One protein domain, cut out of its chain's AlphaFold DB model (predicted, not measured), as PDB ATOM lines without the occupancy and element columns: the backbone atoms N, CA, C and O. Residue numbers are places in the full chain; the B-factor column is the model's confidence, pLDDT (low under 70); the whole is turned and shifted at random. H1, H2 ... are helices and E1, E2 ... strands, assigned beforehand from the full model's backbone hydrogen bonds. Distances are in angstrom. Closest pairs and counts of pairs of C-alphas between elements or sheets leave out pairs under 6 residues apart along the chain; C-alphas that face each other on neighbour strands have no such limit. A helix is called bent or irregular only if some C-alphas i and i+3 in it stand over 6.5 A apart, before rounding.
ATOM      1  N   SER A  96      19.303 -10.626   0.686       87.00
ATOM      2  CA  SER A  96      20.038 -11.286  -0.417       87.00
ATOM      3  C   SER A  96      19.175 -12.212  -1.250       87.00
ATOM      4  O   SER A  96      19.500 -12.487  -2.406       87.00
ATOM      5  N   MET A  97      18.062 -12.656  -0.675       88.75
ATOM      6  CA  MET A  97      17.031 -13.428  -1.357       88.75
ATOM      7  C   MET A  97      15.987 -12.520  -2.015       88.75
ATOM      8  O   MET A  97      15.233 -12.970  -2.875       88.75
ATOM      9  N   MET A  98      15.949 -11.244  -1.632       90.94
ATOM     10  CA  MET A  98      15.032 -10.241  -2.151       90.94
ATOM     11  C   MET A  98      15.698  -9.419  -3.266       90.94
ATOM     12  O   MET A  98      16.912  -9.221  -3.305       90.94
ATOM     13  N   ARG A  99      14.894  -8.950  -4.222       89.50
ATOM     14  CA  ARG A  99      15.348  -8.115  -5.343       89.50
ATOM     15  C   ARG A  99      14.336  -7.019  -5.617       89.50
ATOM     16  O   ARG A  99      13.146  -7.207  -5.360       89.50
ATOM     17  N   GLY A 100      14.817  -5.903  -6.155       92.88
ATOM     18  CA  GLY A 100      13.968  -4.796  -6.562       92.88
ATOM     19  C   GLY A 100      13.249  -4.148  -5.383       92.88
ATOM     20  O   GLY A 100      13.780  -4.088  -4.268       92.88
ATOM     21  N   ALA A 101      12.031  -3.696  -5.647       94.81
ATOM     22  CA  ALA A 101      11.106  -3.185  -4.651       94.81
ATOM     23  C   ALA A 101       9.780  -3.939  -4.714       94.81
ATOM     24  O   ALA A 101       9.374  -4.455  -5.762       94.81
ATOM     25  N   GLY A 102       9.109  -4.023  -3.576       95.81
ATOM     26  CA  GLY A 102       7.928  -4.848  -3.425       95.81
ATOM     27  C   GLY A 102       7.314  -4.729  -2.045       95.81
ATOM     28  O   GLY A 102       7.682  -3.865  -1.256       95.81
ATOM     29  N   VAL A 103       6.387  -5.627  -1.757       97.19
ATOM     30  CA  VAL A 103       5.630  -5.646  -0.511       97.19
ATOM     31  C   VAL A 103       6.120  -6.783   0.369       97.19
ATOM     32  O   VAL A 103       6.166  -7.939  -0.062       97.19
ATOM     33  N   ILE A 104       6.464  -6.471   1.616       96.56
ATOM     34  CA  ILE A 104       6.727  -7.469   2.647       96.56
ATOM     35  C   ILE A 104       5.474  -7.677   3.491       96.56
ATOM     36  O   ILE A 104       4.855  -6.717   3.936       96.56
ATOM     37  N   LYS A 105       5.102  -8.937   3.720       97.75
ATOM     38  CA  LYS A 105       3.909  -9.327   4.472       97.75
ATOM     39  C   LYS A 105       4.242 -10.344   5.555       97.75
ATOM     40  O   LYS A 105       4.879 -11.360   5.281       97.75
ATOM     41  N   CYS A 106       3.786 -10.103   6.778       97.56
ATOM     42  CA  CYS A 106       3.909 -11.044   7.888       97.56
ATOM     43  C   CYS A 106       2.749 -12.042   7.885       97.56
ATOM     44  O   CYS A 106       1.583 -11.647   7.867       97.56
ATOM     45  N   ALA A 107       3.069 -13.334   7.949       96.00
ATOM     46  CA  ALA A 107       2.072 -14.399   7.986       96.00
ATOM     47  C   ALA A 107       1.317 -14.485   9.324       96.00
ATOM     48  O   ALA A 107       0.192 -14.972   9.340       96.00
ATOM     49  N   ASP A 108       1.916 -14.009  10.421       96.69
ATOM     50  CA  ASP A 108       1.362 -14.196  11.768       96.69
ATOM     51  C   ASP A 108       0.456 -13.040  12.215       96.69
ATOM     52  O   ASP A 108      -0.629 -13.280  12.735       96.69
ATOM     53  N   CYS A 109       0.866 -11.781  12.003       97.38
ATOM     54  CA  CYS A 109       0.077 -10.608  12.417       97.38
ATOM     55  C   CYS A 109      -0.544  -9.815  11.256       97.38
ATOM     56  O   CYS A 109      -1.207  -8.807  11.491       97.38
ATOM     57  N   GLY A 110      -0.297 -10.221  10.007       96.94
ATOM     58  CA  GLY A 110      -0.815  -9.531   8.823       96.94
ATOM     59  C   GLY A 110      -0.169  -8.172   8.536       96.94
ATOM     60  O   GLY A 110      -0.690  -7.434   7.705       96.94
ATOM     61  N   TYR A 111       0.940  -7.825   9.205       97.50
ATOM     62  CA  TYR A 111       1.729  -6.630   8.881       97.50
ATOM     63  C   TYR A 111       2.094  -6.592   7.400       97.50
ATOM     64  O   TYR A 111       2.492  -7.621   6.857       97.50
ATOM     65  N   GLU A 112       2.013  -5.415   6.786       97.62
ATOM     66  CA  GLU A 112       2.333  -5.206   5.380       97.62
ATOM     67  C   GLU A 112       3.000  -3.838   5.194       97.62
ATOM     68  O   GLU A 112       2.546  -2.853   5.779       97.62
ATOM     69  N   GLU A 113       4.088  -3.788   4.426       96.25
ATOM     70  CA  GLU A 113       4.830  -2.560   4.118       96.25
ATOM     71  C   GLU A 113       5.506  -2.671   2.745       96.25
ATOM     72  O   GLU A 113       5.974  -3.744   2.351       96.25
ATOM     73  N   GLU A 114       5.576  -1.559   2.015       96.00
ATOM     74  CA  GLU A 114       6.393  -1.458   0.808       96.00
ATOM     75  C   GLU A 114       7.857  -1.212   1.168       96.00
ATOM     76  O   GLU A 114       8.194  -0.299   1.918       96.00
ATOM     77  N   ILE A 115       8.748  -2.016   0.597       94.38
ATOM     78  CA  ILE A 115      10.180  -1.945   0.850       94.38
ATOM     79  C   ILE A 115      10.961  -2.059  -0.454       94.38
ATOM     80  O   ILE A 115      10.678  -2.895  -1.316       94.38
ATOM     81  N   THR A 116      12.005  -1.242  -0.578       92.94
ATOM     82  CA  THR A 116      13.043  -1.458  -1.587       92.94
ATOM     83  C   THR A 116      14.121  -2.344  -0.987       92.94
ATOM     84  O   THR A 116      14.846  -1.921  -0.095       92.94
ATOM     85  N   SER A 117      14.230  -3.582  -1.468       90.38
ATOM     86  CA  SER A 117      15.321  -4.471  -1.066       90.38
ATOM     87  C   SER A 117      16.628  -4.037  -1.705       90.38
ATOM     88  O   SER A 117      17.642  -3.882  -1.032       90.38
ATOM     89  N   PHE A 118      16.608  -3.893  -3.027       90.19
ATOM     90  CA  PHE A 118      17.783  -3.527  -3.791       90.19
ATOM     91  C   PHE A 118      17.383  -3.042  -5.183       90.19
ATOM     92  O   PHE A 118      16.887  -3.831  -5.989       90.19
ATOM     93  N   THR A 119      17.645  -1.775  -5.481       89.88
ATOM     94  CA  THR A 119      17.534  -1.203  -6.831       89.88
ATOM     95  C   THR A 119      18.820  -0.479  -7.179       89.88
ATOM     96  O   THR A 119      19.425   0.151  -6.311       89.88
ATOM     97  N   HIS A 120      19.227  -0.523  -8.443       87.44
ATOM     98  CA  HIS A 120      20.418   0.166  -8.921       87.44
ATOM     99  C   HIS A 120      20.092   1.057 -10.123       87.44
ATOM    100  O   HIS A 120      19.381   0.674 -11.044       87.44
ATOM    101  N   GLY A 121      20.640   2.264 -10.108       85.50
ATOM    102  CA  GLY A 121      20.828   3.107 -11.278       85.50
ATOM    103  C   GLY A 121      22.241   2.938 -11.843       85.50
ATOM    104  O   GLY A 121      22.993   2.048 -11.451       85.50
ATOM    105  N   ILE A 122      22.619   3.828 -12.761       86.38
ATOM    106  CA  ILE A 122      23.944   3.806 -13.406       86.38
ATOM    107  C   ILE A 122      25.062   4.133 -12.397       86.38
ATOM    108  O   ILE A 122      26.121   3.504 -12.410       86.38
ATOM    109  N   MET A 123      24.808   5.112 -11.525       87.56
ATOM    110  CA  MET A 123      25.771   5.670 -10.560       87.56
ATOM    111  C   MET A 123      25.220   5.697  -9.128       87.56
ATOM    112  O   MET A 123      25.802   6.319  -8.242       87.56
ATOM    113  N   SER A 124      24.065   5.082  -8.893       87.44
ATOM    114  CA  SER A 124      23.381   5.131  -7.605       87.44
ATOM    115  C   SER A 124      22.652   3.831  -7.320       87.44
ATOM    116  O   SER A 124      22.441   3.011  -8.209       87.44
ATOM    117  N   CYS A 125      22.270   3.620  -6.072       88.00
ATOM    118  CA  CYS A 125      21.449   2.493  -5.670       88.00
ATOM    119  C   CYS A 125      20.646   2.828  -4.417       88.00
ATOM    120  O   CYS A 125      21.033   3.687  -3.621       88.00
ATOM    121  N   THR A 126      19.580   2.067  -4.211       89.25
ATOM    122  CA  THR A 126      18.802   2.064  -2.977       89.25
ATOM    123  C   THR A 126      18.848   0.665  -2.392       89.25
ATOM    124  O   THR A 126      18.610  -0.317  -3.096       89.25
ATOM    125  N   ILE A 127      19.181   0.579  -1.109       88.00
ATOM    126  CA  ILE A 127      19.426  -0.680  -0.413       88.00
ATOM    127  C   ILE A 127      18.519  -0.754   0.808       88.00
ATOM    128  O   ILE A 127      18.471   0.177   1.613       88.00
ATOM    129  N   GLY A 128      17.811  -1.867   0.943       89.44
ATOM    130  CA  GLY A 128      16.959  -2.153   2.082       89.44
ATOM    131  C   GLY A 128      17.769  -2.509   3.323       89.44
ATOM    132  O   GLY A 128      18.823  -3.143   3.256       89.44
ATOM    133  N   ARG A 129      17.265  -2.088   4.479       88.62
ATOM    134  CA  ARG A 129      17.813  -2.388   5.800       88.62
ATOM    135  C   ARG A 129      16.692  -2.689   6.779       88.62
ATOM    136  O   ARG A 129      15.576  -2.191   6.649       88.62
ATOM    137  N   GLN A 130      17.027  -3.460   7.804       91.75
ATOM    138  CA  GLN A 130      16.215  -3.599   9.002       91.75
ATOM    139  C   GLN A 130      17.012  -3.066  10.188       91.75
ATOM    140  O   GLN A 130      18.185  -3.398  10.358       91.75
ATOM    141  N   CYS A 131      16.386  -2.219  11.002       90.12
ATOM    142  CA  CYS A 131      17.013  -1.747  12.226       90.12
ATOM    143  C   CYS A 131      17.190  -2.914  13.214       90.12
ATOM    144  O   CYS A 131      16.202  -3.577  13.526       90.12
ATOM    145  N   PRO A 132      18.390  -3.137  13.778       88.69
ATOM    146  CA  PRO A 132      18.608  -4.221  14.737       88.69
ATOM    147  C   PRO A 132      17.910  -3.994  16.087       88.69
ATOM    148  O   PRO A 132      17.779  -4.932  16.862       88.69
ATOM    149  N   ASN A 133      17.488  -2.759  16.385       91.00
ATOM    150  CA  ASN A 133      16.866  -2.406  17.661       91.00
ATOM    151  C   ASN A 133      15.331  -2.432  17.600       91.00
ATOM    152  O   ASN A 133      14.690  -3.067  18.426       91.00
ATOM    153  N   CYS A 134      14.732  -1.734  16.630       92.00
ATOM    154  CA  CYS A 134      13.272  -1.620  16.525       92.00
ATOM    155  C   CYS A 134      12.662  -2.462  15.397       92.00
ATOM    156  O   CYS A 134      11.459  -2.388  15.172       92.00
ATOM    157  N   HIS A 135      13.481  -3.203  14.643       92.88
ATOM    158  CA  HIS A 135      13.072  -4.026  13.497       92.88
ATOM    159  C   HIS A 135      12.355  -3.280  12.362       92.88
ATOM    160  O   HIS A 135      11.947  -3.907  11.383       92.88
ATOM    161  N   ALA A 136      12.251  -1.951  12.435       93.81
ATOM    162  CA  ALA A 136      11.699  -1.148  11.360       93.81
ATOM    163  C   ALA A 136      12.506  -1.348  10.079       93.81
ATOM    164  O   ALA A 136      13.746  -1.341  10.095       93.81
ATOM    165  N   PHE A 137      11.784  -1.506   8.975       92.94
ATOM    166  CA  PHE A 137      12.379  -1.487   7.658       92.94
ATOM    167  C   PHE A 137      12.725  -0.051   7.275       92.94
ATOM    168  O   PHE A 137      12.051   0.910   7.643       92.94
ATOM    169  N   ALA A 138      13.843   0.102   6.583       90.44
ATOM    170  CA  ALA A 138      14.284   1.382   6.070       90.44
ATOM    171  C   ALA A 138      15.071   1.175   4.780       90.44
ATOM    172  O   ALA A 138      15.531   0.073   4.485       90.44
ATOM    173  N   CYS A 139      15.243   2.248   4.020       88.69
ATOM    174  CA  CYS A 139      16.046   2.238   2.809       88.69
ATOM    175  C   CYS A 139      17.194   3.236   2.948       88.69
ATOM    176  O   CYS A 139      17.042   4.309   3.530       88.69
ATOM    177  N   GLU A 140      18.344   2.877   2.399       86.00
ATOM    178  CA  GLU A 140      19.507   3.742   2.290       86.00
ATOM    179  C   GLU A 140      19.786   4.021   0.816       86.00
ATOM    180  O   GLU A 140      19.937   3.095   0.020       86.00
ATOM    181  N   TYR A 141      19.904   5.299   0.473       87.69
ATOM    182  CA  TYR A 141      20.395   5.731  -0.828       87.69
ATOM    183  C   TYR A 141      21.922   5.863  -0.808       87.69
ATOM    184  O   TYR A 141      22.501   6.396   0.143       87.69
ATOM    185  N   ASN A 142      22.579   5.386  -1.862       84.94
ATOM    186  CA  ASN A 142      24.028   5.439  -2.012       84.94
ATOM    187  C   ASN A 142      24.404   5.805  -3.456       84.94
ATOM    188  O   ASN A 142      23.785   5.332  -4.407       84.94
ATOM    189  N   GLU A 143      25.427   6.645  -3.606       85.75
ATOM    190  CA  GLU A 143      25.948   7.103  -4.897       85.75
ATOM    191  C   GLU A 143      27.422   6.760  -5.045       85.75
ATOM    192  O   GLU A 143      28.219   6.994  -4.132       85.75
ATOM    193  N   SER A 144      27.795   6.304  -6.237       82.50
ATOM    194  CA  SER A 144      29.173   6.052  -6.636       82.50
ATOM    195  C   SER A 144      29.627   7.011  -7.730       82.50
ATOM    196  O   SER A 144      28.839   7.534  -8.510       82.50
ATOM    197  N   LYS A 145      30.944   7.229  -7.794       83.31
ATOM    198  CA  LYS A 145      31.607   7.898  -8.925       83.31
ATOM    199  C   LYS A 145      32.025   6.918 -10.019       83.31
ATOM    200  O   LYS A 145      32.502   7.347 -11.063       83.31
ATOM    201  N   GLU A 146      31.867   5.625  -9.775       78.56
ATOM    202  CA  GLU A 146      32.220   4.556 -10.698       78.56
ATOM    203  C   GLU A 146      30.948   3.845 -11.177       78.56
ATOM    204  O   GLU A 146      29.964   3.717 -10.447       78.56
ATOM    205  N   TYR A 147      30.983   3.397 -12.430       78.44
ATOM    206  CA  TYR A 147      29.862   2.751 -13.106       78.44
ATOM    207  C   TYR A 147      29.477   1.434 -12.422       78.44
ATOM    208  O   TYR A 147      30.332   0.566 -12.249       78.44
ATOM    209  N   HIS A 148      28.193   1.262 -12.083       69.44
ATOM    210  CA  HIS A 148      27.655   0.036 -11.469       69.44
ATOM    211  C   HIS A 148      28.365  -0.410 -10.176       69.44
ATOM    212  O   HIS A 148      28.387  -1.599  -9.848       69.44
ATOM    213  N   THR A 149      28.933   0.522  -9.411       70.56
ATOM    214  CA  THR A 149      29.494   0.212  -8.092       70.56
ATOM    215  C   THR A 149      28.775   0.962  -6.983       70.56
ATOM    216  O   THR A 149      28.051   1.928  -7.213       70.56
ATOM    217  N   PHE A 150      28.982   0.498  -5.753       71.50
ATOM    218  CA  PHE A 150      28.535   1.183  -4.548       71.50
ATOM    219  C   PHE A 150      29.579   2.203  -4.133       71.50
ATOM    220  O   PHE A 150      30.766   1.887  -4.024       71.50
ATOM    221  N   GLY A 151      29.133   3.416  -3.841       70.56
ATOM    222  CA  GLY A 151      29.981   4.406  -3.214       70.56
ATOM    223  C   GLY A 151      30.362   3.977  -1.806       70.56
ATOM    224  O   GLY A 151      29.613   3.297  -1.096       70.56
ATOM    225  N   LYS A 152      31.534   4.435  -1.361       73.69
ATOM    226  CA  LYS A 152      31.903   4.328   0.051       73.69
ATOM    227  C   LYS A 152      30.845   5.039   0.889       73.69
ATOM    228  O   LYS A 152      30.508   6.193   0.623       73.69
ATOM    229  N   ALA A 153      30.369   4.354   1.920       72.12
ATOM    230  CA  ALA A 153      29.550   4.953   2.956       72.12
ATOM    231  C   ALA A 153      30.244   6.203   3.523       72.12
ATOM    232  O   ALA A 153      31.327   6.107   4.102       72.12
ATOM    233  N   LYS A 154      29.632   7.375   3.327       72.00
ATOM    234  CA  LYS A 154      30.166   8.649   3.830       72.00
ATOM    235  C   LYS A 154      29.874   8.831   5.322       72.00
ATOM    236  O   LYS A 154      30.729   9.313   6.059       72.00
ATOM    237  N   GLU A 155      28.695   8.390   5.751       80.38
ATOM    238  CA  GLU A 155      28.130   8.613   7.085       80.38
ATOM    239  C   GLU A 155      27.456   7.344   7.600       80.38
ATOM    240  O   GLU A 155      27.007   6.519   6.798       80.38
ATOM    241  N   ASP A 156      27.364   7.198   8.921       86.38
ATOM    242  CA  ASP A 156      26.621   6.110   9.553       86.38
ATOM    243  C   ASP A 156      25.127   6.185   9.220       86.38
ATOM    244  O   ASP A 156      24.593   7.239   8.878       86.38
ATOM    245  N   PHE A 157      24.440   5.045   9.268       85.50
ATOM    246  CA  PHE A 157      23.004   5.018   9.013       85.50
ATOM    247  C   PHE A 157      22.270   5.227  10.330       85.50
ATOM    248  O   PHE A 157      22.433   4.434  11.254       85.50
ATOM    249  N   VAL A 158      21.441   6.260  10.416       89.88
ATOM    250  CA  VAL A 158      20.595   6.498  11.587       89.88
ATOM    251  C   VAL A 158      19.198   5.981  11.278       89.88
ATOM    252  O   VAL A 158      18.579   6.402  10.303       89.88
ATOM    253  N   CYS A 159      18.696   5.054  12.095       89.88
ATOM    254  CA  CYS A 159      17.341   4.545  11.934       89.88
ATOM    255  C   CYS A 159      16.327   5.695  12.075       89.88
ATOM    256  O   CYS A 159      16.287   6.321  13.138       89.88
ATOM    257  N   PRO A 160      15.464   5.937  11.071       90.56
ATOM    258  CA  PRO A 160      14.509   7.044  11.117       90.56
ATOM    259  C   PRO A 160      13.414   6.856  12.175       90.56
ATOM    260  O   PRO A 160      12.794   7.831  12.579       90.56
ATOM    261  N   GLN A 161      13.179   5.621  12.636       91.81
ATOM    262  CA  GLN A 161      12.124   5.314  13.606       91.81
ATOM    263  C   GLN A 161      12.586   5.430  15.065       91.81
ATOM    264  O   GLN A 161      11.840   5.923  15.902       91.81
ATOM    265  N   CYS A 162      13.799   4.973  15.394       93.69
ATOM    266  CA  CYS A 162      14.266   4.912  16.789       93.69
ATOM    267  C   CYS A 162      15.625   5.574  17.047       93.69
ATOM    268  O   CYS A 162      16.137   5.490  18.159       93.69
ATOM    269  N   GLY A 163      16.254   6.177  16.034       93.00
ATOM    270  CA  GLY A 163      17.534   6.878  16.180       93.00
ATOM    271  C   GLY A 163      18.759   5.980  16.383       93.00
ATOM    272  O   GLY A 163      19.861   6.486  16.579       93.00
ATOM    273  N   THR A 164      18.611   4.651  16.330       92.00
ATOM    274  CA  THR A 164      19.745   3.724  16.449       92.00
ATOM    275  C   THR A 164      20.743   3.949  15.315       92.00
ATOM    276  O   THR A 164      20.371   3.929  14.141       92.00
ATOM    277  N   ILE A 165      22.013   4.128  15.678       90.06
ATOM    278  CA  ILE A 165      23.128   4.325  14.747       90.06
ATOM    279  C   ILE A 165      23.670   2.958  14.319       90.06
ATOM    280  O   ILE A 165      24.110   2.171  15.155       90.06
ATOM    281  N   ILE A 166      23.667   2.694  13.016       84.62
ATOM    282  CA  ILE A 166      24.260   1.516  12.379       84.62
ATOM    283  C   ILE A 166      25.569   1.960  11.719       84.62
ATOM    284  O   ILE A 166      25.566   2.717  10.738       84.62
ATOM    285  N   ARG A 167      26.698   1.522  12.288       79.44
ATOM    286  CA  ARG A 167      28.041   1.984  11.909       79.44
ATOM    287  C   ARG A 167      28.498   1.373  10.589       79.44
ATOM    288  O   ARG A 167      28.822   0.189  10.512       79.44
ATOM    289  N   LYS A 168      28.608   2.190   9.542       69.69
ATOM    290  CA  LYS A 168      28.917   1.693   8.186       69.69
ATOM    291  C   LYS A 168      30.402   1.415   7.948       69.69
ATOM    292  O   LYS A 168      30.747   0.672   7.037       69.69
ATOM    293  N   LYS A 169      31.302   2.011   8.739       53.88
ATOM    294  CA  LYS A 169      32.756   1.780   8.603       53.88
ATOM    295  C   LYS A 169      33.193   0.392   9.088       53.88
ATOM    296  O   LYS A 169      34.259  -0.077   8.705       53.88
ATOM    297  N   GLU A 170      32.366  -0.264   9.897       52.34
ATOM    298  CA  GLU A 170      32.639  -1.567  10.517       52.34
ATOM    299  C   GLU A 170      31.819  -2.696   9.843       52.34
ATOM    300  O   GLU A 170      32.230  -3.869   9.798       52.34
ATOM    301  N   GLU A 171      30.696  -2.333   9.216       53.06
ATOM    302  CA  GLU A 171      29.774  -3.245   8.549       53.06
ATOM    303  C   GLU A 171      29.690  -2.986   7.040       53.06
ATOM    304  O   GLU A 171      29.330  -1.899   6.592       53.06
ATOM    305  N   SER A 172      29.982  -4.012   6.229       55.19
ATOM    306  CA  SER A 172      29.632  -3.970   4.804       55.19
ATOM    307  C   SER A 172      28.133  -3.716   4.684       55.19
ATOM    308  O   SER A 172      27.354  -4.322   5.421       55.19
ATOM    309  N   ILE A 173      27.719  -2.913   3.704       57.69
ATOM    310  CA  ILE A 173      26.301  -2.771   3.348       57.69
ATOM    311  C   ILE A 173      25.666  -4.158   3.081       57.69
ATOM    312  O   ILE A 173      24.480  -4.362   3.313       57.69
ATOM    313  N   PHE A 174      26.486  -5.149   2.707       60.34
ATOM    314  CA  PHE A 174      26.089  -6.539   2.489       60.34
ATOM    315  C   PHE A 174      26.258  -7.482   3.690       60.34
ATOM    316  O   PHE A 174      25.862  -8.641   3.590       60.34
ATOM    317  N   LYS A 175      26.859  -7.063   4.815       54.50
ATOM    318  CA  LYS A 175      27.054  -7.979   5.958       54.50
ATOM    319  C   LYS A 175      25.707  -8.439   6.530       54.50
ATOM    320  O   LYS A 175      25.569  -9.625   6.788       54.50
ATOM    321  N   GLY A 176      24.715  -7.548   6.587       55.22
ATOM    322  CA  GLY A 176      23.347  -7.874   7.012       55.22
ATOM    323  C   GLY A 176      22.447  -8.457   5.918       55.22
ATOM    324  O   GLY A 176      21.269  -8.708   6.148       55.22
ATOM    325  N   HIS A 177      22.965  -8.676   4.704       65.12
ATOM    326  CA  HIS A 177      22.135  -9.095   3.571       65.12
ATOM    327  C   HIS A 177      21.637 -10.543   3.718       65.12
ATOM    328  O   HIS A 177      20.628 -10.899   3.121       65.12
ATOM    329  N   ASN A 178      22.329 -11.371   4.507       81.50
ATOM    330  CA  ASN A 178      21.945 -12.760   4.781       81.50
ATOM    331  C   ASN A 178      21.261 -12.954   6.140       81.50
ATOM    332  O   ASN A 178      20.874 -14.085   6.447       81.50
ATOM    333  N   ASP A 179      21.120 -11.890   6.931       88.19
ATOM    334  CA  ASP A 179      20.505 -11.978   8.249       88.19
ATOM    335  C   ASP A 179      18.984 -12.135   8.111       88.19
ATOM    336  O   ASP A 179      18.379 -11.506   7.233       88.19
ATOM    337  N   PRO A 180      18.350 -12.976   8.945       93.25
ATOM    338  CA  PRO A 180      16.904 -13.108   8.957       93.25
ATOM    339  C   PRO A 180      16.211 -11.781   9.247       93.25
ATOM    340  O   PRO A 180      16.577 -11.064  10.176       93.25
ATOM    341  N   LEU A 181      15.174 -11.492   8.469       94.62
ATOM    342  CA  LEU A 181      14.283 -10.368   8.702       94.62
ATOM    343  C   LEU A 181      13.158 -10.770   9.647       94.62
ATOM    344  O   LEU A 181      12.610 -11.873   9.564       94.62
ATOM    345  N   PHE A 182      12.768  -9.828  10.495       96.12
ATOM    346  CA  PHE A 182      11.697 -10.004  11.470       96.12
ATOM    347  C   PHE A 182      10.568  -9.005  11.251       96.12
ATOM    348  O   PHE A 182      10.776  -7.893  10.779       96.12
ATOM    349  N   CYS A 183       9.338  -9.378  11.581       96.62
ATOM    350  CA  CYS A 183       8.226  -8.439  11.532       96.62
ATOM    351  C   CYS A 183       8.423  -7.326  12.578       96.62
ATOM    352  O   CYS A 183       8.556  -7.661  13.752       96.62
ATOM    353  N   PRO A 184       8.337  -6.030  12.229       96.12
ATOM    354  CA  PRO A 184       8.484  -4.944  13.204       96.12
ATOM    355  C   PRO A 184       7.370  -4.896  14.259       96.12
ATOM    356  O   PRO A 184       7.538  -4.267  15.295       96.12
ATOM    357  N   LYS A 185       6.223  -5.552  14.016       96.06
ATOM    358  CA  LYS A 185       5.099  -5.583  14.965       96.06
ATOM    359  C   LYS A 185       5.136  -6.761  15.931       96.06
ATOM    360  O   LYS A 185       4.871  -6.580  17.112       96.06
ATOM    361  N   CYS A 186       5.387  -7.971  15.429       96.38
ATOM    362  CA  CYS A 186       5.274  -9.200  16.225       96.38
ATOM    363  C   CYS A 186       6.572 -10.015  16.298       96.38
ATOM    364  O   CYS A 186       6.561 -11.118  16.834       96.38
ATOM    365  N   HIS A 187       7.661  -9.511  15.708       95.62
ATOM    366  CA  HIS A 187       8.989 -10.136  15.667       95.62
ATOM    367  C   HIS A 187       9.022 -11.553  15.070       95.62
ATOM    368  O   HIS A 187       9.977 -12.296  15.264       95.62
ATOM    369  N   SER A 188       7.999 -11.931  14.302       96.19
ATOM    370  CA  SER A 188       7.986 -13.201  13.578       96.19
ATOM    371  C   SER A 188       8.937 -13.170  12.383       96.19
ATOM    372  O   SER A 188       8.961 -12.188  11.639       96.19
ATOM    373  N   ALA A 189       9.655 -14.271  12.157       96.44
ATOM    374  CA  ALA A 189      10.462 -14.497  10.957       96.44
ATOM    375  C   ALA A 189       9.635 -14.993   9.751       96.44
ATOM    376  O   ALA A 189      10.169 -15.126   8.648       96.44
ATOM    377  N   ARG A 190       8.332 -15.276   9.929       96.56
ATOM    378  CA  ARG A 190       7.423 -15.764   8.874       96.56
ATOM    379  C   ARG A 190       6.982 -14.621   7.964       96.56
ATOM    380  O   ARG A 190       5.825 -14.189   7.969       96.56
ATOM    381  N   LEU A 191       7.934 -14.105   7.199       96.31
ATOM    382  CA  LEU A 191       7.739 -13.022   6.244       96.31
ATOM    383  C   LEU A 191       7.663 -13.570   4.819       96.31
ATOM    384  O   LEU A 191       8.358 -14.516   4.453       96.31
ATOM    385  N   ARG A 192       6.825 -12.947   3.996       95.88
ATOM    386  CA  ARG A 192       6.743 -13.185   2.555       95.88
ATOM    387  C   ARG A 192       7.008 -11.882   1.832       95.88
ATOM    388  O   ARG A 192       6.532 -10.840   2.265       95.88
ATOM    389  N   TYR A 193       7.735 -11.952   0.728       96.00
ATOM    390  CA  TYR A 193       8.001 -10.799  -0.119       96.00
ATOM    391  C   TYR A 193       7.399 -11.013  -1.498       96.00
ATOM    392  O   TYR A 193       7.613 -12.053  -2.122       96.00
ATOM    393  N   HIS A 194       6.648 -10.023  -1.959       96.12
ATOM    394  CA  HIS A 194       6.131  -9.953  -3.312       96.12
ATOM    395  C   HIS A 194       6.823  -8.805  -4.040       96.12
ATOM    396  O   HIS A 194       6.606  -7.644  -3.712       96.12
ATOM    397  N   MET A 195       7.692  -9.132  -4.995       96.00
ATOM    398  CA  MET A 195       8.388  -8.131  -5.800       96.00
ATOM    399  C   MET A 195       7.410  -7.472  -6.776       96.00
ATOM    400  O   MET A 195       6.779  -8.170  -7.566       96.00
ATOM    401  N   ASN A 196       7.352  -6.142  -6.759       95.44
ATOM    402  CA  ASN A 196       6.532  -5.350  -7.674       95.44
ATOM    403  C   ASN A 196       7.321  -4.967  -8.932       95.44
ATOM    404  O   ASN A 196       6.812  -5.083 -10.044       95.44
ATOM    405  N   TYR A 197       8.571  -4.523  -8.773       92.00
ATOM    406  CA  TYR A 197       9.442  -4.149  -9.889       92.00
ATOM    407  C   TYR A 197      10.922  -4.346  -9.558       92.00
ATOM    408  O   TYR A 197      11.315  -4.424  -8.394       92.00
ATOM    409  N   ILE A 198      11.748  -4.409 -10.602       89.94
ATOM    410  CA  ILE A 198      13.208  -4.501 -10.534       89.94
ATOM    411  C   ILE A 198      13.820  -3.520 -11.544       89.94
ATOM    412  O   ILE A 198      13.209  -3.246 -12.577       89.94
TER     413      ILE A 198
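AT A GLANCE: This is residues 96 to 198 of the 199 residues of an uncharacterized protein of Prevotella bryantii B14 (UniProt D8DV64). With little regular structure, one strongly twisted antiparallel sheet, E4 E3 E2 E1 E5, has its edges linked by long loops through helix H1. Under half of the 103 printed residues are in named elements, mostly strand: E1 to E4, H1, E5. It is compact, radius of gyration of the C-alphas 13.8 A, spanning 43 by 29 by 20 A.

HOW THE PARTS SIT: Residues 100 to 106 (E1), 112 to 120 (E2), 124 to 130 (E3) and 137 to 143 (E4) form a meander of hairpins, each strand antiparallel to the one before. E5, residues 191 to 197, is antiparallel to E1. N 115 and O 102, N 126 and O 119, N 140 and O 127, N 103 and O 194 are each 2.8 A apart. H1, residues 175 to 178, irregular and 7.1 A long, only grazes the sheet.

IN THESE COORDINATES: C-alpha 100 is at (13.968, -4.796, -6.562) and C-alpha 197 at (9.442, -4.149, -9.889).

THE WHOLE: The printed part has no cut; pLDDT is under 70 at 148 and 168 to 177.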